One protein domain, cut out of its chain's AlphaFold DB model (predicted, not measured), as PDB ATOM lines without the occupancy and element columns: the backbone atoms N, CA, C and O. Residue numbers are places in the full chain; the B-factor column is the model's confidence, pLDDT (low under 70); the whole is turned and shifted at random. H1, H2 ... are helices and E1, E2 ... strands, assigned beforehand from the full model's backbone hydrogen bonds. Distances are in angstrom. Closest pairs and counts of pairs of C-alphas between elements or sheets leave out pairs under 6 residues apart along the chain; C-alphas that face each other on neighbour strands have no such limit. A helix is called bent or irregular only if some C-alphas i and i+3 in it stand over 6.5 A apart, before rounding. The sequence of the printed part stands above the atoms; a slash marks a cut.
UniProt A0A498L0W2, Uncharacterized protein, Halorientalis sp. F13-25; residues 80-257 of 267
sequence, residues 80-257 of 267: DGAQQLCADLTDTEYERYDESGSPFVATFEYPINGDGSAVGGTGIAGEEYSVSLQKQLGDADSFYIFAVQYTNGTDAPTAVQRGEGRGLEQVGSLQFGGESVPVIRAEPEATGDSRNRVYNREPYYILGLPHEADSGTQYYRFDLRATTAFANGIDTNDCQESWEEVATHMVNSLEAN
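This is residues 80 to 257 of the 267 residues of an uncharacterized protein of Halorientalis sp. F13-25 (UniProt A0A498L0W2). A strongly twisted sheet of seven strands curls round one helix, H2, which lies over one of its faces. The small hairpin of E1 and E2 packs on the later part of H2, while H1 sits beside H2's first part at one end of the long axis. The printed part has 178 residues, with two named helices and nine named strands in the order H1, E1 to E9, H2. The large sheet is antiparallel, in the order E3 E4 E5 E9 E8 E7 E6, and the class is mixed, helices and strands. The whole is compact, with a radius of gyration of the C-alphas of 15.8 A and spans of 51 by 37 by 29 A.

In the large sheet, E3 is residues 119 to 125, E4 128 to 137 with 27.4 A, E5 141 to 150 with 29.1 A, E6 168 to 176, E7 179 to 186, E8 204 to 213 with 27.1 A, and E9 216 to 227 with 35.6 A from first to last C-alpha. E9 begins at C-alpha 216, (-53.121, -39.098, -54.240). H2 is residues 236 to 252, 22.6 A long, and ends at C-alpha 252, (-32.147, -25.560, -54.145). E1 is residues 94 to 97 and E2 106 to 111. H1 is residues 80 to 89, 15.2 A long, from C-alpha 80 at (-12.386, -13.014, -37.169).

E3 E4 E5 and E6 E7 E8 E9 are two meanders, each strand the antiparallel neighbour of the one before. E5 of the one and E9 of the other are antiparallel neighbours, with N 146 and O 225 2.8 A apart, within hydrogen-bond range. E8 and E7 pair through N 186 and O 204, 2.8 A. E6, an edge strand, bends by 68 degrees at residue 171. H2 is on this sheet, which with it makes two layers, a helix on one face of a sheet; its closest C-alphas to E9 are those of Thr 236 and Thr 227, 6.9 A. H2 has a kink of 45 degrees near residue 243 and is irregular, with C-alphas 238 and 241 7.9 A apart. The closest C-alphas of E2 and H2 are those of Glu 109 and Met 250, 5.4 A. E1 and E2 form a hairpin, with N 97 and O 108 2.8 A apart. H1 and H2 touch, closest at the C-alphas of Cys 86 and Cys 239, 5.1 A, at a shallow tilt of 20 degrees, the same way. H1 only grazes the large sheet, with residues 82 to 89. O i to N i+4 pairs are within hydrogen-bond range in 4 of 6 in H1 and 11 of 13 in H2.

The two C-alphas farthest apart, Asp 80 and Ser 215, are 53.4 A apart. The printed part has no cut. The links E5 to E6 and E7 to E8 are long, 17 residues each. The mean pLDDT of the printed part is 85.0; residues 80 to 83, 140, 192 to 200 and 229 to 237 are under 70.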
ATOM      1  N   ASP A  80     -12.940 -12.833 -35.822       54.75
ATOM      2  CA  ASP A  80     -12.386 -13.014 -37.169       54.75
ATOM      3  C   ASP A  80     -11.926 -14.463 -37.398       54.75
ATOM      4  O   ASP A  80     -12.097 -15.006 -38.485       54.75
ATOM      5  N   GLY A  81     -11.389 -15.116 -36.359       56.69
ATOM      6  CA  GLY A  81     -10.960 -16.514 -36.429       56.69
ATOM      7  C   GLY A  81     -12.127 -17.495 -36.556       56.69
ATOM      8  O   GLY A  81     -12.054 -18.416 -37.364       56.69
ATOM      9  N   ALA A  82     -13.217 -17.275 -35.813       59.81
ATOM     10  CA  ALA A  82     -14.411 -18.117 -35.891       59.81
ATOM     11  C   ALA A  82     -15.112 -17.976 -37.253       59.81
ATOM     12  O   ALA A  82     -15.388 -18.982 -37.900       59.81
ATOM     13  N   GLN A  83     -15.280 -16.747 -37.757       64.69
ATOM     14  CA  GLN A  83     -15.816 -16.512 -39.105       64.69
ATOM     15  C   GLN A  83     -14.943 -17.137 -40.198       64.69
ATOM     16  O   GLN A  83     -15.457 -17.681 -41.175       64.69
ATOM     17  N   GLN A  84     -13.618 -17.111 -40.029       71.06
ATOM     18  CA  GLN A  84     -12.703 -17.737 -40.977       71.06
ATOM     19  C   GLN A  84     -12.785 -19.271 -40.956       71.06
ATOM     20  O   GLN A  84     -12.661 -19.878 -42.014       71.06
ATOM     21  N   LEU A  85     -13.061 -19.896 -39.806       75.19
ATOM     22  CA  LEU A  85     -13.345 -21.336 -39.722       75.19
ATOM     23  C   LEU A  85     -14.681 -21.698 -40.387       75.19
ATOM     24  O   LEU A  85     -14.800 -22.760 -40.991       75.19
ATOM     25  N   CYS A  86     -15.679 -20.816 -40.320       78.88
ATOM     26  CA  CYS A  86     -16.972 -21.031 -40.969       78.88
ATOM     27  C   CYS A  86     -16.908 -20.894 -42.502       78.88
ATOM     28  O   CYS A  86     -17.746 -21.473 -43.188       78.88
ATOM     29  N   ALA A  87     -15.906 -20.201 -43.059       78.69
ATOM     30  CA  ALA A  87     -15.704 -20.123 -44.510       78.69
ATOM     31  C   ALA A  87     -15.464 -21.506 -45.150       78.69
ATOM     32  O   ALA A  87     -15.879 -21.744 -46.284       78.69
ATOM     33  N   ASP A  88     -14.887 -22.451 -44.401       80.25
ATOM     34  CA  ASP A  88     -14.679 -23.831 -44.857       80.25
ATOM     35  C   ASP A  88     -16.003 -24.590 -45.089       80.25
ATOM     36  O   ASP A  88     -16.016 -25.627 -45.761       80.25
ATOM     37  N   LEU A  89     -17.133 -24.096 -44.559       80.75
ATOM     38  CA  LEU A  89     -18.462 -24.651 -44.842       80.75
ATOM     39  C   LEU A  89     -18.863 -24.454 -46.305       80.75
ATOM     40  O   LEU A  89     -19.517 -25.331 -46.870       80.75
ATOM     41  N   THR A  90     -18.496 -23.317 -46.901       82.06
ATOM     42  CA  THR A  90     -18.926 -22.924 -48.250       82.06
ATOM     43  C   THR A  90     -17.845 -23.159 -49.307       82.06
ATOM     44  O   THR A  90     -18.186 -23.400 -50.465       82.06
ATOM     45  N   ASP A  91     -16.561 -23.187 -48.933       79.19
ATOM     46  CA  ASP A  91     -15.442 -23.496 -49.839       79.19
ATOM     47  C   ASP A  91     -15.256 -25.012 -50.039       79.19
ATOM     48  O   ASP A  91     -14.250 -25.616 -49.659       79.19
ATOM     49  N   THR A  92     -16.277 -25.678 -50.582       74.31
ATOM     50  CA  THR A  92     -16.255 -27.133 -50.743       74.31
ATOM     51  C   THR A  92     -16.987 -27.626 -51.977       74.31
ATOM     52  O   THR A  92     -17.906 -26.998 -52.500       74.31
ATOM     53  N   GLU A  93     -16.582 -28.811 -52.428       88.25
ATOM     54  CA  GLU A  93     -17.380 -29.607 -53.345       88.25
ATOM     55  C   GLU A  93     -18.614 -30.160 -52.618       88.25
ATOM     56  O   GLU A  93     -18.621 -30.339 -51.392       88.25
ATOM     57  N   TYR A  94     -19.655 -30.421 -53.402       91.94
ATOM     58  CA  TYR A  94     -20.903 -31.013 -52.951       91.94
ATOM     59  C   TYR A  94     -21.049 -32.412 -53.544       91.94
ATOM     60  O   TYR A  94     -20.673 -32.659 -54.692       91.94
ATOM     61  N   GLU A  95     -21.625 -33.320 -52.767       92.25
ATOM     62  CA  GLU A  95     -21.987 -34.662 -53.209       92.25
ATOM     63  C   GLU A  95     -23.487 -34.873 -53.058       92.25
ATOM     64  O   GLU A  95     -24.140 -34.277 -52.205       92.25
ATOM     65  N   ARG A  96     -24.050 -35.731 -53.906       92.19
ATOM     66  CA  ARG A  96     -25.468 -36.052 -53.879       92.19
ATOM     67  C   ARG A  96     -25.762 -37.197 -52.915       92.19
ATOM     68  O   ARG A  96     -25.226 -38.292 -53.063       92.19
ATOM     69  N   TYR A  97     -26.703 -36.977 -52.003       90.25
ATOM     70  CA  TYR A  97     -27.354 -38.047 -51.260       90.25
ATOM     71  C   TYR A  97     -28.416 -38.709 -52.146       90.25
ATOM     72  O   TYR A  97     -29.517 -38.182 -52.330       90.25
ATOM     73  N   ASP A  98     -28.051 -39.854 -52.719       86.75
ATOM     74  CA  ASP A  98     -28.884 -40.680 -53.602       86.75
ATOM     75  C   ASP A  98     -28.796 -42.153 -53.171       86.75
ATOM     76  O   ASP A  98     -28.275 -43.027 -53.870       86.75
ATOM     77  N   GLU A  99     -29.197 -42.412 -51.924       84.00
ATOM     78  CA  GLU A  99     -29.191 -43.762 -51.365       84.00
ATOM     79  C   GLU A  99     -30.416 -44.542 -51.859       84.00
ATOM     80  O   GLU A  99     -31.565 -44.187 -51.585       84.00
ATOM     81  N   SER A 100     -30.162 -45.641 -52.573       84.56
ATOM     82  CA  SER A 100     -31.225 -46.532 -53.034       84.56
ATOM     83  C   SER A 100     -31.982 -47.111 -51.843       84.56
ATOM     84  O   SER A 100     -31.384 -47.676 -50.926       84.56
ATOM     85  N   GLY A 101     -33.307 -47.000 -51.865       81.81
ATOM     86  CA  GLY A 101     -34.127 -47.442 -50.748       81.81
ATOM     87  C   GLY A 101     -34.188 -46.434 -49.588       81.81
ATOM     88  O   GLY A 101     -34.581 -46.799 -48.480       81.81
ATOM     89  N   SER A 102     -33.765 -45.190 -49.808       87.00
ATOM     90  CA  SER A 102     -33.911 -44.107 -48.837       87.00
ATOM     91  C   SER A 102     -35.390 -43.797 -48.598       87.00
ATOM     92  O   SER A 102     -36.158 -43.737 -49.548       87.00
ATOM     93  N   PRO A 103     -35.841 -43.525 -47.366       87.38
ATOM     94  CA  PRO A 103     -37.205 -43.062 -47.139       87.38
ATOM     95  C   PRO A 103     -37.379 -41.577 -47.474       87.38
ATOM     96  O   PRO A 103     -38.486 -41.059 -47.366       87.38
ATOM     97  N   PHE A 104     -36.330 -40.851 -47.862       92.00
ATOM     98  CA  PHE A 104     -36.524 -39.485 -48.323       92.00
ATOM     99  C   PHE A 104     -37.273 -39.467 -49.657       92.00
ATOM    100  O   PHE A 104     -36.844 -40.101 -50.618       92.00
ATOM    101  N   VAL A 105     -38.343 -38.672 -49.753       93.38
ATOM    102  CA  VAL A 105     -39.036 -38.401 -51.026       93.38
ATOM    103  C   VAL A 105     -38.228 -37.472 -51.932       93.38
ATOM    104  O   VAL A 105     -38.588 -37.272 -53.092       93.38
ATOM    105  N   ALA A 106     -37.129 -36.921 -51.415       93.75
ATOM    106  CA  ALA A 106     -36.177 -36.110 -52.146       93.75
ATOM    107  C   ALA A 106     -34.749 -36.643 -52.025       93.75
ATOM    108  O   ALA A 106     -34.347 -37.232 -51.030       93.75
ATOM    109  N   THR A 107     -33.980 -36.378 -53.063       94.88
ATOM    110  CA  THR A 107     -32.519 -36.406 -53.054       94.88
ATOM    111  C   THR A 107     -32.032 -34.965 -52.927       94.88
ATOM    112  O   THR A 107     -32.762 -34.036 -53.282       94.88
ATOM    113  N   PHE A 108     -30.835 -34.769 -52.390       95.25
ATOM    114  CA  PHE A 108     -30.249 -33.445 -52.178       95.25
ATOM    115  C   PHE A 108     -28.727 -33.531 -52.233       95.25
ATOM    116  O   PHE A 108     -28.145 -34.591 -52.004       95.25
ATOM    117  N   GLU A 109     -28.080 -32.416 -52.530       95.44
ATOM    118  CA  GLU A 109     -26.638 -32.258 -52.410       95.44
ATOM    119  C   GLU A 109     -26.255 -31.832 -50.991       95.44
ATOM    120  O   GLU A 109     -27.022 -31.152 -50.311       95.44
ATOM    121  N   TYR A 110     -25.069 -32.230 -50.534       92.31
ATOM    122  CA  TYR A 110     -24.495 -31.852 -49.245       92.31
ATOM    123  C   TYR A 110     -22.993 -31.555 -49.364       92.31
ATOM    124  O   TYR A 110     -22.324 -32.135 -50.222       92.31
ATOM    125  N   PRO A 111     -22.442 -30.677 -48.506       91.25
ATOM    126  CA  PRO A 111     -21.010 -30.385 -48.500       91.25
ATOM    127  C   PRO A 111     -20.190 -31.596 -48.028       91.25
ATOM    128  O   PRO A 111     -20.504 -32.187 -46.992       91.25
ATOM    129  N   ILE A 112     -19.117 -31.939 -48.751       88.62
ATOM    130  CA  ILE A 112     -18.170 -33.005 -48.362       88.62
ATOM    131  C   ILE A 112     -16.917 -32.464 -47.662       88.62
ATOM    132  O   ILE A 112     -16.597 -31.281 -47.724       88.62
ATOM    133  N   ASN A 113     -16.172 -33.322 -46.970       83.75
ATOM    134  CA  ASN A 113     -14.799 -33.035 -46.556       83.75
ATOM    135  C   ASN A 113     -13.846 -33.216 -47.751       83.75
ATOM    136  O   ASN A 113     -14.177 -33.878 -48.734       83.75
ATOM    137  N   GLY A 114     -12.626 -32.676 -47.661       78.00
ATOM    138  CA  GLY A 114     -11.625 -32.794 -48.735       78.00
ATOM    139  C   GLY A 114     -11.173 -34.233 -49.040       78.00
ATOM    140  O   GLY A 114     -10.531 -34.474 -50.059       78.00
ATOM    141  N   ASP A 115     -11.506 -35.195 -48.175       78.38
ATOM    142  CA  ASP A 115     -11.290 -36.630 -48.383       78.38
ATOM    143  C   ASP A 115     -12.518 -37.364 -48.963       78.38
ATOM    144  O   ASP A 115     -12.482 -38.585 -49.121       78.38
ATOM    145  N   GLY A 116     -13.592 -36.634 -49.288       75.75
ATOM    146  CA  GLY A 116     -14.849 -37.175 -49.807       75.75
ATOM    147  C   GLY A 116     -15.790 -37.743 -48.743       75.75
ATOM    148  O   GLY A 116     -16.826 -38.298 -49.090       75.75
ATOM    149  N   SER A 117     -15.462 -37.645 -47.452       78.31
ATOM    150  CA  SER A 117     -16.361 -38.071 -46.375       78.31
ATOM    151  C   SER A 117     -17.296 -36.935 -45.956       78.31
ATOM    152  O   SER A 117     -16.882 -35.785 -45.925       78.31
ATOM    153  N   ALA A 118     -18.549 -37.224 -45.601       82.06
ATOM    154  CA  ALA A 118     -19.398 -36.276 -44.859       82.06
ATOM    155  C   ALA A 118     -20.623 -36.936 -44.229       82.06
ATOM    156  O   ALA A 118     -21.122 -36.444 -43.224       82.06
ATOM    157  N   VAL A 119     -21.105 -38.067 -44.744       81.69
ATOM    158  CA  VAL A 119     -22.209 -38.790 -44.097       81.69
ATOM    159  C   VAL A 119     -21.720 -39.418 -42.788       81.69
ATOM    160  O   VAL A 119     -20.987 -40.406 -42.789       81.69
ATOM    161  N   GLY A 120     -22.136 -38.836 -41.663       73.00
ATOM    162  CA  GLY A 120     -21.831 -39.319 -40.316       73.00
ATOM    163  C   GLY A 120     -22.731 -40.479 -39.882       73.00
ATOM    164  O   GLY A 120     -22.335 -41.292 -39.045       73.00
ATOM    165  N   GLY A 121     -23.928 -40.591 -40.468       82.06
ATOM    166  CA  GLY A 121     -24.819 -41.737 -40.288       82.06
ATOM    167  C   GLY A 121     -26.273 -41.450 -40.651       82.06
ATOM    168  O   GLY A 121     -26.661 -40.306 -40.882       82.06
ATOM    169  N   THR A 122     -27.091 -42.501 -40.659       84.38
ATOM    170  CA  THR A 122     -28.547 -42.421 -40.836       84.38
ATOM    171  C   THR A 122     -29.261 -42.973 -39.605       84.38
ATOM    172  O   THR A 122     -28.733 -43.830 -38.890       84.38
ATOM    173  N   GLY A 123     -30.453 -42.457 -39.306       81.25
ATOM    174  CA  GLY A 123     -31.195 -42.843 -38.110       81.25
ATOM    175  C   GLY A 123     -32.700 -42.682 -38.259       81.25
ATOM    176  O   GLY A 123     -33.171 -41.715 -38.852       81.25
ATOM    177  N   ILE A 124     -33.444 -43.624 -37.672       77.56
ATOM    178  CA  ILE A 124     -34.905 -43.573 -37.535       77.56
ATOM    179  C   ILE A 124     -35.241 -43.367 -36.062       77.56
ATOM    180  O   ILE A 124     -34.850 -44.176 -35.216       77.56
ATOM    181  N   ALA A 125     -35.995 -42.316 -35.754       77.62
ATOM    182  CA  ALA A 125     -36.501 -42.038 -34.417       77.62
ATOM    183  C   ALA A 125     -38.008 -41.757 -34.473       77.62
ATOM    184  O   ALA A 125     -38.450 -40.646 -34.749       77.62
ATOM    185  N   GLY A 126     -38.818 -42.778 -34.184       81.06
ATOM    186  CA  GLY A 126     -40.272 -42.666 -34.300       81.06
ATOM    187  C   GLY A 126     -40.692 -42.485 -35.758       81.06
ATOM    188  O   GLY A 126     -40.495 -43.392 -36.557       81.06
ATOM    189  N   GLU A 127     -41.262 -41.325 -36.073       83.12
ATOM    190  CA  GLU A 127     -41.762 -40.961 -37.410       83.12
ATOM    191  C   GLU A 127     -40.771 -40.069 -38.173       83.12
ATOM    192  O   GLU A 127     -41.133 -39.453 -39.166       83.12
ATOM    193  N   GLU A 128     -39.535 -39.943 -37.691       87.62
ATOM    194  CA  GLU A 128     -38.490 -39.127 -38.306       87.62
ATOM    195  C   GLU A 128     -37.388 -40.042 -38.840       87.62
ATOM    196  O   GLU A 128     -36.801 -40.827 -38.088       87.62
ATOM    197  N   TYR A 129     -37.086 -39.919 -40.129       89.69
ATOM    198  CA  TYR A 129     -35.835 -40.405 -40.695       89.69
ATOM    199  C   TYR A 129     -34.873 -39.234 -40.837       89.69
ATOM    200  O   TYR A 129     -35.264 -38.149 -41.260       89.69
ATOM    201  N   SER A 130     -33.612 -39.444 -40.485       91.06
ATOM    202  CA  SER A 130     -32.589 -38.408 -40.528       91.06
ATOM    203  C   SER A 130     -31.294 -38.929 -41.130       91.06
ATOM    204  O   SER A 130     -30.892 -40.066 -40.877       91.06
ATOM    205  N   VAL A 131     -30.629 -38.066 -41.890       91.62
ATOM    206  CA  VAL A 131     -29.235 -38.227 -42.302       91.62
ATOM    207  C   VAL A 131     -28.437 -37.156 -41.575       91.62
ATOM    208  O   VAL A 131     -28.731 -35.966 -41.685       91.62
ATOM    209  N   SER A 132     -27.443 -37.594 -40.805       90.75
ATOM    210  CA  SER A 132     -26.457 -36.722 -40.184       90.75
ATOM    211  C   SER A 132     -25.268 -36.573 -41.120       90.75
ATOM    212  O   SER A 132     -24.649 -37.556 -41.532       90.75
ATOM    213  N   LEU A 133     -24.953 -35.326 -41.425       90.50
ATOM    214  CA  LEU A 133     -23.827 -34.908 -42.235       90.50
ATOM    215  C   LEU A 133     -22.867 -34.143 -41.327       90.50
ATOM    216  O   LEU A 133     -23.297 -33.331 -40.509       90.50
ATOM    217  N   GLN A 134     -21.578 -34.409 -41.454       89.19
ATOM    218  CA  GLN A 134     -20.518 -33.808 -40.666       89.19
ATOM    219  C   GLN A 134     -19.504 -33.158 -41.601       89.19
ATOM    220  O   GLN A 134     -18.865 -33.832 -42.412       89.19
ATOM    221  N   LYS A 135     -19.307 -31.856 -41.415       87.00
ATOM    222  CA  LYS A 135     -18.243 -31.081 -42.043       87.00
ATOM    223  C   LYS A 135     -17.200 -30.742 -40.986       87.00
ATOM    224  O   LYS A 135     -17.543 -30.209 -39.932       87.00
ATOM    225  N   GLN A 136     -15.942 -31.082 -41.243       85.12
ATOM    226  CA  GLN A 136     -14.839 -30.655 -40.383       85.12
ATOM    227  C   GLN A 136     -14.554 -29.171 -40.619       85.12
ATOM    228  O   GLN A 136     -14.500 -28.733 -41.768       85.12
ATOM    229  N   LEU A 137     -14.397 -28.422 -39.528       79.81
ATOM    230  CA  LEU A 137     -13.975 -27.025 -39.523       79.81
ATOM    231  C   LEU A 137     -12.572 -26.973 -38.915       79.81
ATOM    232  O   LEU A 137     -12.386 -27.307 -37.742       79.81
ATOM    233  N   GLY A 138     -11.570 -26.611 -39.718       77.00
ATOM    234  CA  GLY A 138     -10.169 -26.711 -39.306       77.00
ATOM    235  C   GLY A 138      -9.769 -28.114 -38.813       77.00
ATOM    236  O   GLY A 138     -10.239 -29.131 -39.318       77.00
ATOM    237  N   ASP A 139      -8.879 -28.167 -37.815       71.81
ATOM    238  CA  ASP A 139      -8.234 -29.415 -37.370       71.81
ATOM    239  C   ASP A 139      -9.003 -30.191 -36.279       71.81
ATOM    240  O   ASP A 139      -8.683 -31.354 -36.016       71.81
ATOM    241  N   ALA A 140      -9.961 -29.566 -35.585       66.75
ATOM    242  CA  ALA A 140     -10.562 -30.144 -34.375       66.75
ATOM    243  C   ALA A 140     -12.078 -29.956 -34.242       66.75
ATOM    244  O   ALA A 140     -12.684 -30.605 -33.383       66.75
ATOM    245  N   ASP A 141     -12.688 -29.108 -35.068       80.44
ATOM    246  CA  ASP A 141     -14.090 -28.743 -34.931       80.44
ATOM    247  C   ASP A 141     -14.953 -29.403 -35.998       80.44
ATOM    248  O   ASP A 141     -14.495 -29.849 -37.050       80.44
ATOM    249  N   SER A 142     -16.235 -29.563 -35.690       82.06
ATOM    250  CA  SER A 142     -17.178 -30.206 -36.594       82.06
ATOM    251  C   SER A 142     -18.518 -29.509 -36.557       82.06
ATOM    252  O   SER A 142     -19.115 -29.315 -35.498       82.06
ATOM    253  N   PHE A 143     -18.995 -29.184 -37.747       85.06
ATOM    254  CA  PHE A 143     -20.322 -28.669 -37.989       85.06
ATOM    255  C   PHE A 143     -21.214 -29.808 -38.463       85.06
ATOM    256  O   PHE A 143     -20.857 -30.544 -39.387       85.06
ATOM    257  N   TYR A 144     -22.368 -29.962 -37.826       87.69
ATOM    258  CA  TYR A 144     -23.301 -31.023 -38.171       87.69
ATOM    259  C   TYR A 144     -24.538 -30.445 -38.834       87.69
ATOM    260  O   TYR A 144     -25.166 -29.531 -38.301       87.69
ATOM    261  N   ILE A 145     -24.905 -31.041 -39.960       89.69
ATOM    262  CA  ILE A 145     -26.129 -30.761 -40.700       89.69
ATOM    263  C   ILE A 145     -27.014 -31.999 -40.606       89.69
ATOM    264  O   ILE A 145     -26.545 -33.133 -40.714       89.69
ATOM    265  N   PHE A 146     -28.305 -31.793 -40.397       90.88
ATOM    266  CA  PHE A 146     -29.294 -32.856 -40.328       90.88
ATOM    267  C   PHE A 146     -30.380 -32.580 -41.353       90.88
ATOM    268  O   PHE A 146     -31.185 -31.662 -41.182       90.88
ATOM    269  N   ALA A 147     -30.415 -33.403 -42.398       93.69
ATOM    270  CA  ALA A 147     -31.605 -33.547 -43.220       93.69
ATOM    271  C   ALA A 147     -32.544 -34.503 -42.485       93.69
ATOM    272  O   ALA A 147     -32.135 -35.601 -42.102       93.69
ATOM    273  N   VAL A 148     -33.783 -34.088 -42.251       92.94
ATOM    274  CA  VAL A 148     -34.791 -34.874 -41.536       92.94
ATOM    275  C   VAL A 148     -36.060 -34.898 -42.364       92.94
ATOM    276  O   VAL A 148     -36.527 -33.857 -42.809       92.94
ATOM    277  N   GLN A 149     -36.655 -36.069 -42.544       93.19
ATOM    278  CA  GLN A 149     -37.975 -36.195 -43.138       93.19
ATOM    279  C   GLN A 149     -38.911 -36.935 -42.199       93.19
ATOM    280  O   GLN A 149     -38.600 -38.013 -41.689       93.19
ATOM    281  N   TYR A 150     -40.091 -36.362 -42.015       90.81
ATOM    282  CA  TYR A 150     -41.190 -37.035 -41.347       90.81
ATOM    283  C   TYR A 150     -41.777 -38.083 -42.288       90.81
ATOM    284  O   TYR A 150     -42.124 -37.767 -43.420       90.81
ATOM    285  N   THR A 151     -41.898 -39.325 -41.831       85.75
ATOM    286  CA  THR A 151     -42.368 -40.464 -42.633       85.75
ATOM    287  C   THR A 151     -43.880 -40.476 -42.835       85.75
ATOM    288  O   THR A 151     -44.374 -41.256 -43.638       85.75
ATOM    289  N   ASN A 152     -44.618 -39.629 -42.116       87.19
ATOM    290  CA  ASN A 152     -46.064 -39.500 -42.246       87.19
ATOM    291  C   ASN A 152     -46.403 -38.277 -43.099       87.19
ATOM    292  O   ASN A 152     -46.264 -37.138 -42.649       87.19
ATOM    293  N   GLY A 153     -46.856 -38.521 -44.327       90.00
ATOM    294  CA  GLY A 153     -47.358 -37.479 -45.215       90.00
ATOM    295  C   GLY A 153     -48.762 -37.008 -44.826       90.00
ATOM    296  O   GLY A 153     -49.524 -37.722 -44.172       90.00
ATOM    297  N   THR A 154     -49.120 -35.798 -45.249       93.38
ATOM    298  CA  THR A 154     -50.471 -35.235 -45.090       93.38
ATOM    299  C   THR A 154     -51.125 -34.972 -46.445       93.38
ATOM    300  O   THR A 154     -50.437 -34.663 -47.409       93.38
ATOM    301  N   ASP A 155     -52.457 -35.018 -46.530       94.25
ATOM    302  CA  ASP A 155     -53.191 -34.784 -47.795       94.25
ATOM    303  C   ASP A 155     -53.091 -33.333 -48.317       94.25
ATOM    304  O   ASP A 155     -53.487 -33.020 -49.436       94.25
ATOM    305  N   ALA A 156     -52.600 -32.416 -47.482       94.62
ATOM    306  CA  ALA A 156     -52.311 -31.029 -47.826       94.62
ATOM    307  C   ALA A 156     -51.131 -30.532 -46.976       94.62
ATOM    308  O   ALA A 156     -50.947 -31.045 -45.865       94.62
ATOM    309  N   PRO A 157     -50.372 -29.507 -47.416       95.44
ATOM    310  CA  PRO A 157     -49.336 -28.896 -46.589       95.44
ATOM    311  C   PRO A 157     -49.918 -28.448 -45.245       95.44
ATOM    312  O   PRO A 157     -51.002 -27.876 -45.209       95.44
ATOM    313  N   THR A 158     -49.225 -28.690 -44.141       94.88
ATOM    314  CA  THR A 158     -49.598 -28.226 -42.794       94.88
ATOM    315  C   THR A 158     -49.396 -26.715 -42.632       94.88
ATOM    316  O   THR A 158     -48.743 -26.076 -43.451       94.88
ATOM    317  N   ALA A 159     -49.927 -26.125 -41.551       94.44
ATOM    318  CA  ALA A 159     -49.709 -24.706 -41.228       94.44
ATOM    319  C   ALA A 159     -48.210 -24.351 -41.168       94.44
ATOM    320  O   ALA A 159     -47.782 -23.371 -41.768       94.44
ATOM    321  N   VAL A 160     -47.395 -25.215 -40.551       92.88
ATOM    322  CA  VAL A 160     -45.938 -25.036 -40.468       92.88
ATOM    323  C   VAL A 160     -45.285 -25.060 -41.852       92.88
ATOM    324  O   VAL A 160     -44.501 -24.172 -42.167       92.88
ATOM    325  N   GLN A 161     -45.660 -26.014 -42.713       95.06
ATOM    326  CA  GLN A 161     -45.158 -26.094 -44.095       95.06
ATOM    327  C   GLN A 161     -45.615 -24.913 -44.971       95.06
ATOM    328  O   GLN A 161     -45.042 -24.694 -46.031       95.06
ATOM    329  N   ARG A 162     -46.629 -24.146 -44.547       95.75
ATOM    330  CA  ARG A 162     -47.068 -22.901 -45.200       95.75
ATOM    331  C   ARG A 162     -46.490 -21.633 -44.559       95.75
ATOM    332  O   ARG A 162     -46.791 -20.542 -45.029       95.75
ATOM    333  N   GLY A 163     -45.692 -21.754 -43.495       94.44
ATOM    334  CA  GLY A 163     -45.163 -20.605 -42.752       94.44
ATOM    335  C   GLY A 163     -46.194 -19.906 -41.861       94.44
ATOM    336  O   GLY A 163     -46.015 -18.753 -41.487       94.44
ATOM    337  N   GLU A 164     -47.293 -20.578 -41.517       94.25
ATOM    338  CA  GLU A 164     -48.341 -20.033 -40.658       94.25
ATOM    339  C   GLU A 164     -48.024 -20.327 -39.187       94.25
ATOM    340  O   GLU A 164     -48.310 -21.407 -38.667       94.25
ATOM    341  N   GLY A 165     -47.433 -19.358 -38.494       91.69
ATOM    342  CA  GLY A 165     -47.112 -19.495 -37.078       91.69
ATOM    343  C   GLY A 165     -46.190 -18.393 -36.583       91.69
ATOM    344  O   GLY A 165     -45.636 -17.620 -37.359       91.69
ATOM    345  N   ARG A 166     -46.027 -18.305 -35.262       91.94
ATOM    346  CA  ARG A 166     -45.029 -17.411 -34.671       91.94
ATOM    347  C   ARG A 166     -43.634 -17.997 -34.900       91.94
ATOM    348  O   ARG A 166     -43.453 -19.190 -34.694       91.94
ATOM    349  N   GLY A 167     -42.677 -17.148 -35.270       91.75
ATOM    350  CA  GLY A 167     -41.301 -17.569 -35.542       91.75
ATOM    351  C   GLY A 167     -41.150 -18.339 -36.856       91.75
ATOM    352  O   GLY A 167     -40.150 -19.016 -37.039       91.75
ATOM    353  N   LEU A 168     -42.140 -18.274 -37.754       95.19
ATOM    354  CA  LEU A 168     -42.065 -18.843 -39.096       95.19
ATOM    355  C   LEU A 168     -42.068 -17.718 -40.128       95.19
ATOM    356  O   LEU A 168     -42.888 -16.801 -40.057       95.19
ATOM    357  N   GLU A 169     -41.169 -17.809 -41.098       96.12
ATOM    358  CA  GLU A 169     -41.011 -16.831 -42.165       96.12
ATOM    359  C   GLU A 169     -40.833 -17.549 -43.500       96.12
ATOM    360  O   GLU A 169     -39.964 -18.404 -43.651       96.12
ATOM    361  N   GLN A 170     -41.631 -17.189 -44.504       96.75
ATOM    362  CA  GLN A 170     -41.374 -17.649 -45.863       96.75
ATOM    363  C   GLN A 170     -40.218 -16.843 -46.462       96.75
ATOM    364  O   GLN A 170     -40.367 -15.656 -46.746       96.75
ATOM    365  N   VAL A 171     -39.091 -17.508 -46.702       95.94
ATOM    366  CA  VAL A 171     -37.868 -16.889 -47.245       95.94
ATOM    367  C   VAL A 171     -37.676 -17.158 -48.736       95.94
ATOM    368  O   VAL A 171     -36.837 -16.537 -49.384       95.94
ATOM    369  N   GLY A 172     -38.474 -18.061 -49.309       95.62
ATOM    370  CA  GLY A 172     -38.414 -18.369 -50.731       95.62
ATOM    371  C   GLY A 172     -39.451 -19.386 -51.190       95.62
ATOM    372  O   GLY A 172     -40.441 -19.674 -50.509       95.62
ATOM    373  N   SER A 173     -39.216 -19.924 -52.383       96.56
ATOM    374  CA  SER A 173     -39.969 -21.032 -52.965       96.56
ATOM    375  C   SER A 173     -39.096 -21.793 -53.954       96.56
ATOM    376  O   SER A 173     -38.303 -21.163 -54.656       96.56
ATOM    377  N   LEU A 174     -39.304 -23.098 -54.077       95.62
ATOM    378  CA  LEU A 174     -38.637 -23.941 -55.066       95.62
ATOM    379  C   LEU A 174     -39.646 -24.777 -55.854       95.62
ATOM    380  O   LEU A 174     -40.769 -25.003 -55.412       95.62
ATOM    381  N   GLN A 175     -39.252 -25.239 -57.037       95.56
ATOM    382  CA  GLN A 175     -40.098 -26.073 -57.885       95.56
ATOM    383  C   GLN A 175     -39.820 -27.557 -57.606       95.56
ATOM    384  O   GLN A 175     -38.750 -28.048 -57.947       95.56
ATOM    385  N   PHE A 176     -40.788 -28.286 -57.043       94.88
ATOM    386  CA  PHE A 176     -40.656 -29.713 -56.714       94.88
ATOM    387  C   PHE A 176     -41.906 -30.486 -57.119       94.88
ATOM    388  O   PHE A 176     -43.018 -30.030 -56.877       94.88
ATOM    389  N   GLY A 177     -41.749 -31.644 -57.767       88.31
ATOM    390  CA  GLY A 177     -42.898 -32.472 -58.168       88.31
ATOM    391  C   GLY A 177     -43.899 -31.772 -59.105       88.31
ATOM    392  O   GLY A 177     -45.037 -32.204 -59.218       88.31
ATOM    393  N   GLY A 178     -43.501 -30.684 -59.777       90.19
ATOM    394  CA  GLY A 178     -44.408 -29.849 -60.579       90.19
ATOM    395  C   GLY A 178     -45.180 -28.784 -59.787       90.19
ATOM    396  O   GLY A 178     -45.912 -28.001 -60.392       90.19
ATOM    397  N   GLU A 179     -44.959 -28.673 -58.476       94.31
ATOM    398  CA  GLU A 179     -45.559 -27.663 -57.596       94.31
ATOM    399  C   GLU A 179     -44.523 -26.658 -57.068       94.31
ATOM    400  O   GLU A 179     -43.340 -26.974 -56.924       94.31
ATOM    401  N   SER A 180     -44.964 -25.421 -56.821       96.19
ATOM    402  CA  SER A 180     -44.145 -24.415 -56.137       96.19
ATOM    403  C   SER A 180     -44.265 -24.639 -54.633       96.19
ATOM    404  O   SER A 180     -45.326 -24.404 -54.053       96.19
ATOM    405  N   VAL A 181     -43.190 -25.122 -54.021       97.38
ATOM    406  CA  VAL A 181     -43.108 -25.425 -52.593       97.38
ATOM    407  C   VAL A 181     -42.494 -24.226 -51.871       97.38
ATOM    408  O   VAL A 181     -41.399 -23.798 -52.241       97.38
ATOM    409  N   PRO A 182     -43.160 -23.655 -50.853       97.50
ATOM    410  CA  PRO A 182     -42.580 -22.579 -50.061       97.50
ATOM    411  C   PRO A 182     -41.399 -23.092 -49.226       97.50
ATOM    412  O   PRO A 182     -41.437 -24.194 -48.679       97.50
ATOM    413  N   VAL A 183     -40.362 -22.263 -49.108       97.44
ATOM    414  CA  VAL A 183     -39.229 -22.497 -48.205       97.44
ATOM    415  C   VAL A 183     -39.457 -21.659 -46.958       97.44
ATOM    416  O   VAL A 183     -39.484 -20.427 -47.034       97.44
ATOM    417  N   ILE A 184     -39.653 -22.326 -45.823       97.25
ATOM    418  CA  ILE A 184     -39.959 -21.676 -44.551       97.25
ATOM    419  C   ILE A 184     -38.715 -21.693 -43.672       97.25
ATOM    420  O   ILE A 184     -38.214 -22.764 -43.348       97.25
ATOM    421  N   ARG A 185     -38.240 -20.521 -43.258       94.25
ATOM    422  CA  ARG A 185     -37.277 -20.378 -42.168       94.25
ATOM    423  C   ARG A 185     -38.038 -20.378 -40.845       94.25
ATOM    424  O   ARG A 185     -39.011 -19.640 -40.687       94.25
ATOM    425  N   ALA A 186     -37.603 -21.206 -39.910       91.81
ATOM    426  CA  ALA A 186     -38.162 -21.307 -38.572       91.81
ATOM    427  C   ALA A 186     -37.136 -20.833 -37.542       91.81
ATOM    428  O   ALA A 186     -35.999 -21.297 -37.548       91.81
ATOM    429  N   GLU A 187     -37.540 -19.924 -36.657       89.31
ATOM    430  CA  GLU A 187     -36.782 -19.565 -35.462       89.31
ATOM    431  C   GLU A 187     -36.634 -20.786 -34.534       89.31
ATOM    432  O   GLU A 187     -37.483 -21.690 -34.543       89.31
ATOM    433  N   PRO A 188     -35.600 -20.805 -33.674       82.19
ATOM    434  CA  PRO A 188     -35.499 -21.759 -32.578       82.19
ATOM    435  C   PRO A 188     -36.834 -21.928 -31.839       82.19
ATOM    436  O   PRO A 188     -37.481 -20.960 -31.450       82.19
ATOM    437  N   GLU A 189     -37.248 -23.181 -31.643       79.19
ATOM    438  CA  GLU A 189     -38.481 -23.559 -30.930       79.19
ATOM    439  C   GLU A 189     -39.818 -23.161 -31.602       79.19
ATOM    440  O   GLU A 189     -40.875 -23.484 -31.052       79.19
ATOM    441  N   ALA A 190     -39.817 -22.549 -32.797       79.94
ATOM    442  CA  ALA A 190     -41.024 -22.023 -33.454       79.94
ATOM    443  C   ALA A 190     -42.133 -23.069 -33.683       79.94
ATOM    444  O   ALA A 190     -43.323 -22.764 -33.594       79.94
ATOM    445  N   THR A 191     -41.765 -24.323 -33.942       76.31
ATOM    446  CA  THR A 191     -42.718 -25.409 -34.226       76.31
ATOM    447  C   THR A 191     -43.101 -26.233 -32.999       76.31
ATOM    448  O   THR A 191     -43.903 -27.158 -33.105       76.31
ATOM    449  N   GLY A 192     -42.542 -25.932 -31.821       61.97
ATOM    450  CA  GLY A 192     -42.769 -26.735 -30.619       61.97
ATOM    451  C   GLY A 192     -42.148 -28.138 -30.677       61.97
ATOM    452  O   GLY A 192     -42.467 -28.970 -29.818       61.97
ATOM    453  N   ASP A 193     -41.235 -28.389 -31.630       66.38
ATOM    454  CA  ASP A 193     -40.434 -29.615 -31.770       66.38
ATOM    455  C   ASP A 193     -39.399 -29.705 -30.630       66.38
ATOM    456  O   ASP A 193     -38.186 -29.668 -30.791       66.38
ATOM    457  N   SER A 194     -39.899 -29.770 -29.403       50.22
ATOM    458  CA  SER A 194     -39.162 -29.598 -28.148       50.22
ATOM    459  C   SER A 194     -38.333 -30.815 -27.730       50.22
ATOM    460  O   SER A 194     -37.736 -30.814 -26.652       50.22
ATOM    461  N   ARG A 195     -38.289 -31.874 -28.550       52.28
ATOM    462  CA  ARG A 195     -37.727 -33.167 -28.133       52.28
ATOM    463  C   ARG A 195     -36.199 -33.217 -28.156       52.28
ATOM    464  O   ARG A 195     -35.648 -34.018 -27.414       52.28
ATOM    465  N   ASN A 196     -35.517 -32.336 -28.896       55.09
ATOM    466  CA  ASN A 196     -34.054 -32.232 -28.871       55.09
ATOM    467  C   ASN A 196     -33.570 -30.777 -29.003       55.09
ATOM    468  O   ASN A 196     -33.270 -30.293 -30.090       55.09
ATOM    469  N   ARG A 197     -33.404 -30.099 -27.858       55.78
ATOM    470  CA  ARG A 197     -32.881 -28.717 -27.761       55.78
ATOM    471  C   ARG A 197     -31.481 -28.510 -28.356       55.78
ATOM    472  O   ARG A 197     -31.039 -27.376 -28.477       55.78
ATOM    473  N   VAL A 198     -30.755 -29.586 -28.659       63.91
ATOM    474  CA  VAL A 198     -29.399 -29.521 -29.225       63.91
ATOM    475  C   VAL A 198     -29.422 -29.150 -30.715       63.91
ATOM    476  O   VAL A 198     -28.491 -28.505 -31.184       63.91
ATOM    477  N   TYR A 199     -30.495 -29.496 -31.435       65.69
ATOM    478  CA  TYR A 199     -30.597 -29.328 -32.895       65.69
ATOM    479  C   TYR A 199     -31.450 -28.133 -33.333       65.69
ATOM    480  O   TYR A 199     -31.507 -27.831 -34.517       65.69
ATOM    481  N   ASN A 200     -32.106 -27.465 -32.383       65.69
ATOM    482  CA  ASN A 200     -33.011 -26.342 -32.639       65.69
ATOM    483  C   ASN A 200     -32.480 -25.053 -31.998       65.69
ATOM    484  O   ASN A 200     -33.267 -24.245 -31.514       65.69
ATOM    485  N   ARG A 201     -31.152 -24.920 -31.890       72.88
ATOM    486  CA  ARG A 201     -30.516 -23.680 -31.418       72.88
ATOM    487  C   ARG A 201     -30.436 -22.630 -32.518       72.88
ATOM    488  O   ARG A 201     -30.492 -21.449 -32.205       72.88
ATOM    489  N   GLU A 202     -30.413 -23.085 -33.767       75.94
ATOM    490  CA  GLU A 202     -30.314 -22.242 -34.952       75.94
ATOM    491  C   GLU A 202     -31.628 -22.146 -35.702       75.94
ATOM    492  O   GLU A 202     -32.460 -23.061 -35.603       75.94
ATOM    493  N   PRO A 203     -31.797 -21.090 -36.515       85.62
ATOM    494  CA  PRO A 203     -32.782 -21.112 -37.571       85.62
ATOM    495  C   PRO A 203     -32.595 -22.343 -38.464       85.62
ATOM    496  O   PRO A 203     -31.483 -22.695 -38.868       85.62
ATOM    497  N   TYR A 204     -33.705 -22.993 -38.785       90.75
ATOM    498  CA  TYR A 204     -33.741 -24.172 -39.646       90.75
ATOM    499  C   TYR A 204     -34.796 -23.995 -40.729       90.75
ATOM    500  O   TYR A 204     -35.674 -23.134 -40.634       90.75
ATOM    501  N   TYR A 205     -34.699 -24.805 -41.776       95.00
ATOM    502  CA  TYR A 205     -35.568 -24.691 -42.941       95.00
ATOM    503  C   TYR A 205     -36.567 -25.835 -42.969       95.00
ATOM    504  O   TYR A 205     -36.216 -26.971 -42.662       95.00
ATOM    505  N   ILE A 206     -37.808 -25.528 -43.337       96.12
ATOM    506  CA  ILE A 206     -38.918 -26.473 -43.411       96.12
ATOM    507  C   ILE A 206     -39.543 -26.391 -44.798       96.12
ATOM    508  O   ILE A 206     -39.828 -25.301 -45.305       96.12
ATOM    509  N   LEU A 207     -39.802 -27.558 -45.381       97.56
ATOM    510  CA  LEU A 207     -40.473 -27.716 -46.662       97.56
ATOM    511  C   LEU A 207     -41.566 -28.781 -46.578       97.56
ATOM    512  O   LEU A 207     -41.437 -29.785 -45.877       97.56
ATOM    513  N   GLY A 208     -42.657 -28.563 -47.313       97.44
ATOM    514  CA  GLY A 208     -43.679 -29.579 -47.556       97.44
ATOM    515  C   GLY A 208     -43.525 -30.174 -48.941       97.44
ATOM    516  O   GLY A 208     -44.068 -29.630 -49.895       97.44
ATOM    517  N   LEU A 209     -42.773 -31.266 -49.043       96.81
ATOM    518  CA  LEU A 209     -42.423 -31.879 -50.319       96.81
ATOM    519  C   LEU A 209     -43.571 -32.779 -50.806       96.81
ATOM    520  O   LEU A 209     -43.895 -33.752 -50.116       96.81
ATOM    521  N   PRO A 210     -44.204 -32.470 -51.954       95.88
ATOM    522  CA  PRO A 210     -45.238 -33.321 -52.520       95.88
ATOM    523  C   PRO A 210     -44.632 -34.621 -53.051       95.88
ATOM    524  O   PRO A 210     -43.597 -34.623 -53.719       95.88
ATOM    525  N   HIS A 211     -45.317 -35.725 -52.787       93.62
ATOM    526  CA  HIS A 211     -44.990 -37.048 -53.290       93.62
ATOM    527  C   HIS A 211     -46.270 -37.759 -53.738       93.62
ATOM    528  O   HIS A 211     -47.270 -37.781 -53.019       93.62
ATOM    529  N   GLU A 212     -46.247 -38.328 -54.940       90.06
ATOM    530  CA  GLU A 212     -47.388 -39.046 -55.507       90.06
ATOM    531  C   GLU A 212     -47.510 -40.437 -54.874       90.06
ATOM    532  O   GLU A 212     -46.710 -41.322 -55.169       90.06
ATOM    533  N   ALA A 213     -48.535 -40.633 -54.041       82.94
ATOM    534  CA  ALA A 213     -48.906 -41.926 -53.477       82.94
ATOM    535  C   ALA A 213     -50.177 -42.482 -54.153       82.94
ATOM    536  O   ALA A 213     -50.874 -41.795 -54.904       82.94
ATOM    537  N   ASP A 214     -50.523 -43.736 -53.860       80.38
ATOM    538  CA  ASP A 214     -51.668 -44.422 -54.477       80.38
ATOM    539  C   ASP A 214     -53.018 -43.762 -54.135       80.38
ATOM    540  O   ASP A 214     -53.963 -43.804 -54.930       80.38
ATOM    541  N   SER A 215     -53.110 -43.117 -52.969       82.38
ATOM    542  CA  SER A 215     -54.279 -42.355 -52.515       82.38
ATOM    543  C   SER A 215     -54.334 -40.916 -53.046       82.38
ATOM    544  O   SER A 215     -55.316 -40.218 -52.789       82.38
ATOM    545  N   GLY A 216     -53.311 -40.473 -53.783       88.81
ATOM    546  CA  GLY A 216     -53.121 -39.098 -54.240       88.81
ATOM    547  C   GLY A 216     -51.813 -38.489 -53.730       88.81
ATOM    548  O   GLY A 216     -50.990 -39.162 -53.113       88.81
ATOM    549  N   THR A 217     -51.624 -37.198 -53.993       92.88
ATOM    550  CA  THR A 217     -50.452 -36.447 -53.537       92.88
ATOM    551  C   THR A 217     -50.457 -36.316 -52.014       92.88
ATOM    552  O   THR A 217     -51.426 -35.837 -51.425       92.88
ATOM    553  N   GLN A 218     -49.360 -36.720 -51.380       94.38
ATOM    554  CA  GLN A 218     -49.102 -36.524 -49.959       94.38
ATOM    555  C   GLN A 218     -47.924 -35.572 -49.769       94.38
ATOM    556  O   GLN A 218     -46.964 -35.588 -50.534       94.38
ATOM    557  N   TYR A 219     -47.985 -34.747 -48.729       95.75
ATOM    558  CA  TYR A 219     -46.982 -33.736 -48.425       95.75
ATOM    559  C   TYR A 219     -46.154 -34.170 -47.222       95.75
ATOM    560  O   TYR A 219     -46.645 -34.215 -46.093       95.75
ATOM    561  N   TYR A 220     -44.882 -34.465 -47.465       95.19
ATOM    562  CA  TYR A 220     -43.934 -34.903 -46.448       95.19
ATOM    563  C   TYR A 220     -43.156 -33.705 -45.918       95.19
ATOM    564  O   TYR A 220     -42.673 -32.864 -46.680       95.19
ATOM    565  N   ARG A 221     -43.058 -33.584 -44.592       95.31
ATOM    566  CA  ARG A 221     -42.272 -32.516 -43.971       95.31
ATOM    567  C   ARG A 221     -40.795 -32.876 -44.053       95.31
ATOM    568  O   ARG A 221     -40.391 -33.902 -43.514       95.31
ATOM    569  N   PHE A 222     -40.024 -32.015 -44.704       96.00
ATOM    570  CA  PHE A 222     -38.571 -32.064 -44.746       96.00
ATOM    571  C   PHE A 222     -38.018 -30.882 -43.958       96.00
ATOM    572  O   PHE A 222     -38.380 -29.737 -44.229       96.00
ATOM    573  N   ASP A 223     -37.141 -31.170 -43.007       94.56
ATOM    574  CA  ASP A 223     -36.441 -30.189 -42.200       94.56
ATOM    575  C   ASP A 223     -34.943 -30.256 -42.490       94.56
ATOM    576  O   ASP A 223     -34.353 -31.337 -42.536       94.56
ATOM    577  N   LEU A 224     -34.317 -29.091 -42.601       93.94
ATOM    578  CA  LEU A 224     -32.874 -28.947 -42.706       93.94
ATOM    579  C   LEU A 224     -32.361 -28.158 -41.500       93.94
ATOM    580  O   LEU A 224     -32.601 -26.954 -41.392       93.94
ATOM    581  N   ARG A 225     -31.700 -28.862 -40.578       91.06
ATOM    582  CA  ARG A 225     -31.242 -28.346 -39.277       91.06
ATOM    583  C   ARG A 225     -29.718 -28.375 -39.193       91.06
ATOM    584  O   ARG A 225     -29.084 -29.176 -39.875       91.06
ATOM    585  N   ALA A 226     -29.142 -27.575 -38.301       87.56
ATOM    586  CA  ALA A 226     -27.709 -27.582 -38.033       87.56
ATOM    587  C   ALA A 226     -27.387 -27.447 -36.539       87.56
ATOM    588  O   ALA A 226     -28.218 -27.004 -35.745       87.56
ATOM    589  N   THR A 227     -26.178 -27.853 -36.146       83.44
ATOM    590  CA  THR A 227     -25.636 -27.579 -34.809       83.44
ATOM    591  C   THR A 227     -24.107 -27.550 -34.808       83.44
ATOM    592  O   THR A 227     -23.453 -28.372 -35.455       83.44
ATOM    593  N   THR A 228     -23.543 -26.653 -34.000       72.12
ATOM    594  CA  THR A 228     -22.127 -26.639 -33.596       72.12
ATOM    595  C   THR A 228     -21.921 -27.255 -32.215       72.12
ATOM    596  O   THR A 228     -20.815 -27.211 -31.697       72.12
ATOM    597  N   ALA A 229     -22.941 -27.861 -31.589       57.97
ATOM    598  CA  ALA A 229     -22.880 -28.342 -30.198       57.97
ATOM    599  C   ALA A 229     -21.802 -29.415 -29.898       57.97
ATOM    600  O   ALA A 229     -21.679 -29.855 -28.755       57.97
ATOM    601  N   PHE A 230     -21.034 -29.829 -30.903       58.53
ATOM    602  CA  PHE A 230     -19.906 -30.754 -30.808       58.53
ATOM    603  C   PHE A 230     -18.565 -30.131 -31.253       58.53
ATOM    604  O   PHE A 230     -17.550 -30.822 -31.228       58.53
ATOM    605  N   ALA A 231     -18.551 -28.853 -31.642       61.00
ATOM    606  CA  ALA A 231     -17.357 -28.065 -31.920       61.00
ATOM    607  C   ALA A 231     -16.842 -27.417 -30.623       61.00
ATOM    608  O   ALA A 231     -17.602 -26.852 -29.831       61.00
ATOM    609  N   ASN A 232     -15.538 -27.504 -30.392       58.69
ATOM    610  CA  ASN A 232     -14.852 -26.879 -29.275       58.69
ATOM    611  C   ASN A 232     -14.499 -25.425 -29.624       58.69
ATOM    612  O   ASN A 232     -13.381 -25.132 -30.026       58.69
ATOM    613  N   GLY A 233     -15.419 -24.493 -29.367       61.56
ATOM    614  CA  GLY A 233     -15.097 -23.057 -29.375       61.56
ATOM    615  C   GLY A 233     -15.611 -22.255 -30.569       61.56
ATOM    616  O   GLY A 233     -15.212 -21.105 -30.713       61.56
ATOM    617  N   ILE A 234     -16.515 -22.823 -31.368       65.81
ATOM    618  CA  ILE A 234     -17.288 -22.089 -32.378       65.81
ATOM    619  C   ILE A 234     -18.694 -21.869 -31.816       65.81
ATOM    620  O   ILE A 234     -19.403 -22.842 -31.529       65.81
ATOM    621  N   ASP A 235     -19.097 -20.610 -31.631       67.12
ATOM    622  CA  ASP A 235     -20.499 -20.297 -31.366       67.12
ATOM    623  C   ASP A 235     -21.261 -20.442 -32.682       67.12
ATOM    624  O   ASP A 235     -20.771 -20.102 -33.756       67.12
ATOM    625  N   THR A 236     -22.469 -20.987 -32.637       61.91
ATOM    626  CA  THR A 236     -23.232 -21.176 -33.863       61.91
ATOM    627  C   THR A 236     -23.570 -19.866 -34.574       61.91
ATOM    628  O   THR A 236     -23.681 -19.862 -35.800       61.91
ATOM    629  N   ASN A 237     -23.666 -18.758 -33.830       69.50
ATOM    630  CA  ASN A 237     -23.862 -17.433 -34.416       69.50
ATOM    631  C   ASN A 237     -22.690 -17.021 -35.324       69.50
ATOM    632  O   ASN A 237     -22.894 -16.253 -36.262       69.50
ATOM    633  N   ASP A 238     -21.487 -17.559 -35.094       76.50
ATOM    634  CA  ASP A 238     -20.299 -17.240 -35.893       76.50
ATOM    635  C   ASP A 238     -20.391 -17.817 -37.315       76.50
ATOM    636  O   ASP A 238     -19.824 -17.253 -38.250       76.50
ATOM    637  N   CYS A 239     -21.138 -18.914 -37.490       79.75
ATOM    638  CA  CYS A 239     -21.318 -19.596 -38.774       79.75
ATOM    639  C   CYS A 239     -22.667 -19.309 -39.438       79.75
ATOM    640  O   CYS A 239     -22.984 -19.964 -40.429       79.75
ATOM    641  N   GLN A 240     -23.473 -18.375 -38.922       83.19
ATOM    642  CA  GLN A 240     -24.842 -18.182 -39.407       83.19
ATOM    643  C   GLN A 240     -24.888 -17.888 -40.915       83.19
ATOM    644  O   GLN A 240     -25.627 -18.553 -41.632       83.19
ATOM    645  N   GLU A 241     -24.092 -16.938 -41.412       85.94
ATOM    646  CA  GLU A 241     -24.102 -16.571 -42.837       85.94
ATOM    647  C   GLU A 241     -23.686 -17.751 -43.731       85.94
ATOM    648  O   GLU A 241     -24.374 -18.078 -44.699       85.94
ATOM    649  N   SER A 242     -22.609 -18.450 -43.362       88.38
ATOM    650  CA  SER A 242     -22.133 -19.641 -44.074       88.38
ATOM    651  C   SER A 242     -23.150 -20.786 -44.030       88.38
ATOM    652  O   SER A 242     -23.339 -21.490 -45.020       88.38
ATOM    653  N   TRP A 243     -23.837 -20.968 -42.900       88.44
ATOM    654  CA  TRP A 243     -24.917 -21.941 -42.766       88.44
ATOM    655  C   TRP A 243     -26.096 -21.598 -43.673       88.44
ATOM    656  O   TRP A 243     -26.588 -22.478 -44.373       88.44
ATOM    657  N   GLU A 244     -26.541 -20.341 -43.692       88.75
ATOM    658  CA  GLU A 244     -27.643 -19.907 -44.553       88.75
ATOM    659  C   GLU A 244     -27.309 -20.125 -46.040       88.75
ATOM    660  O   GLU A 244     -28.180 -20.542 -46.810       88.75
ATOM    661  N   GLU A 245     -26.050 -19.926 -46.443       90.75
ATOM    662  CA  GLU A 245     -25.575 -20.226 -47.797       90.75
ATOM    663  C   GLU A 245     -25.621 -21.731 -48.110       90.75
ATOM    664  O   GLU A 245     -26.243 -22.130 -49.101       90.75
ATOM    665  N   VAL A 246     -25.046 -22.578 -47.247       91.94
ATOM    666  CA  VAL A 246     -25.089 -24.044 -47.403       91.94
ATOM    667  C   VAL A 246     -26.530 -24.542 -47.438       91.94
ATOM    668  O   VAL A 246     -26.907 -25.301 -48.330       91.94
ATOM    669  N   ALA A 247     -27.367 -24.091 -46.504       92.56
ATOM    670  CA  ALA A 247     -28.765 -24.484 -46.436       92.56
ATOM    671  C   ALA A 247     -29.525 -24.076 -47.701       92.56
ATOM    672  O   ALA A 247     -30.298 -24.869 -48.238       92.56
ATOM    673  N   THR A 248     -29.260 -22.877 -48.223       92.06
ATOM    674  CA  THR A 248     -29.829 -22.412 -49.492       92.06
ATOM    675  C   THR A 248     -29.401 -23.305 -50.657       92.06
ATOM    676  O   THR A 248     -30.247 -23.662 -51.481       92.06
ATOM    677  N   HIS A 249     -28.128 -23.707 -50.732       94.12
ATOM    678  CA  HIS A 249     -27.653 -24.642 -51.760       94.12
ATOM    679  C   HIS A 249     -28.360 -25.994 -51.657       94.12
ATOM    680  O   HIS A 249     -28.966 -26.450 -52.628       94.12
ATOM    681  N   MET A 250     -28.366 -26.600 -50.467       95.56
ATOM    682  CA  MET A 250     -29.008 -27.895 -50.226       95.56
ATOM    683  C   MET A 250     -30.500 -27.860 -50.575       95.56
ATOM    684  O   MET A 250     -30.991 -28.739 -51.281       95.56
ATOM    685  N   VAL A 251     -31.217 -26.816 -50.154       95.00
ATOM    686  CA  VAL A 251     -32.635 -26.631 -50.483       95.00
ATOM    687  C   VAL A 251     -32.844 -26.509 -51.994       95.00
ATOM    688  O   VAL A 251     -33.722 -27.168 -52.544       95.00
ATOM    689  N   ASN A 252     -32.026 -25.722 -52.693       93.81
ATOM    690  CA  ASN A 252     -32.147 -25.560 -54.145       93.81
ATOM    691  C   ASN A 252     -31.727 -26.805 -54.942       93.81
ATOM    692  O   ASN A 252     -32.113 -26.935 -56.101       93.81
ATOM    693  N   SER A 253     -30.969 -27.714 -54.329       95.81
ATOM    694  CA  SER A 253     -30.572 -28.997 -54.919       95.81
ATOM    695  C   SER A 253     -31.620 -30.109 -54.763       95.81
ATOM    696  O   SER A 253     -31.418 -31.213 -55.269       95.81
ATOM    697  N   LEU A 254     -32.724 -29.844 -54.048       96.00
ATOM    698  CA  LEU A 254     -33.769 -30.835 -53.806       96.00
ATOM    699  C   LEU A 254     -34.419 -31.292 -55.116       96.00
ATOM    700  O   LEU A 254     -35.023 -30.508 -55.848       96.00
ATOM    701  N   GLU A 255     -34.383 -32.598 -55.352       94.75
ATOM    702  CA  GLU A 255     -35.015 -33.248 -56.499       94.75
ATOM    703  C   GLU A 255     -35.790 -34.485 -56.050       94.75
ATOM    704  O   GLU A 255     -35.427 -35.128 -55.068       94.75
ATOM    705  N   ALA A 256     -36.860 -34.843 -56.762       92.94
ATOM    706  CA  ALA A 256     -37.670 -36.008 -56.410       92.94
ATOM    707  C   ALA A 256     -36.830 -37.296 -56.390       92.94
ATOM    708  O   ALA A 256     -36.136 -37.604 -57.359       92.94
ATOM    709  N   ASN A 257     -36.928 -38.061 -55.301       92.44
ATOM    710  CA  ASN A 257     -36.274 -39.357 -55.175       92.44
ATOM    711  C   ASN A 257     -37.140 -40.448 -55.815       92.44
ATOM    712  O   ASN A 257     -38.228 -40.757 -55.326       92.44
TER     713      ASN A 257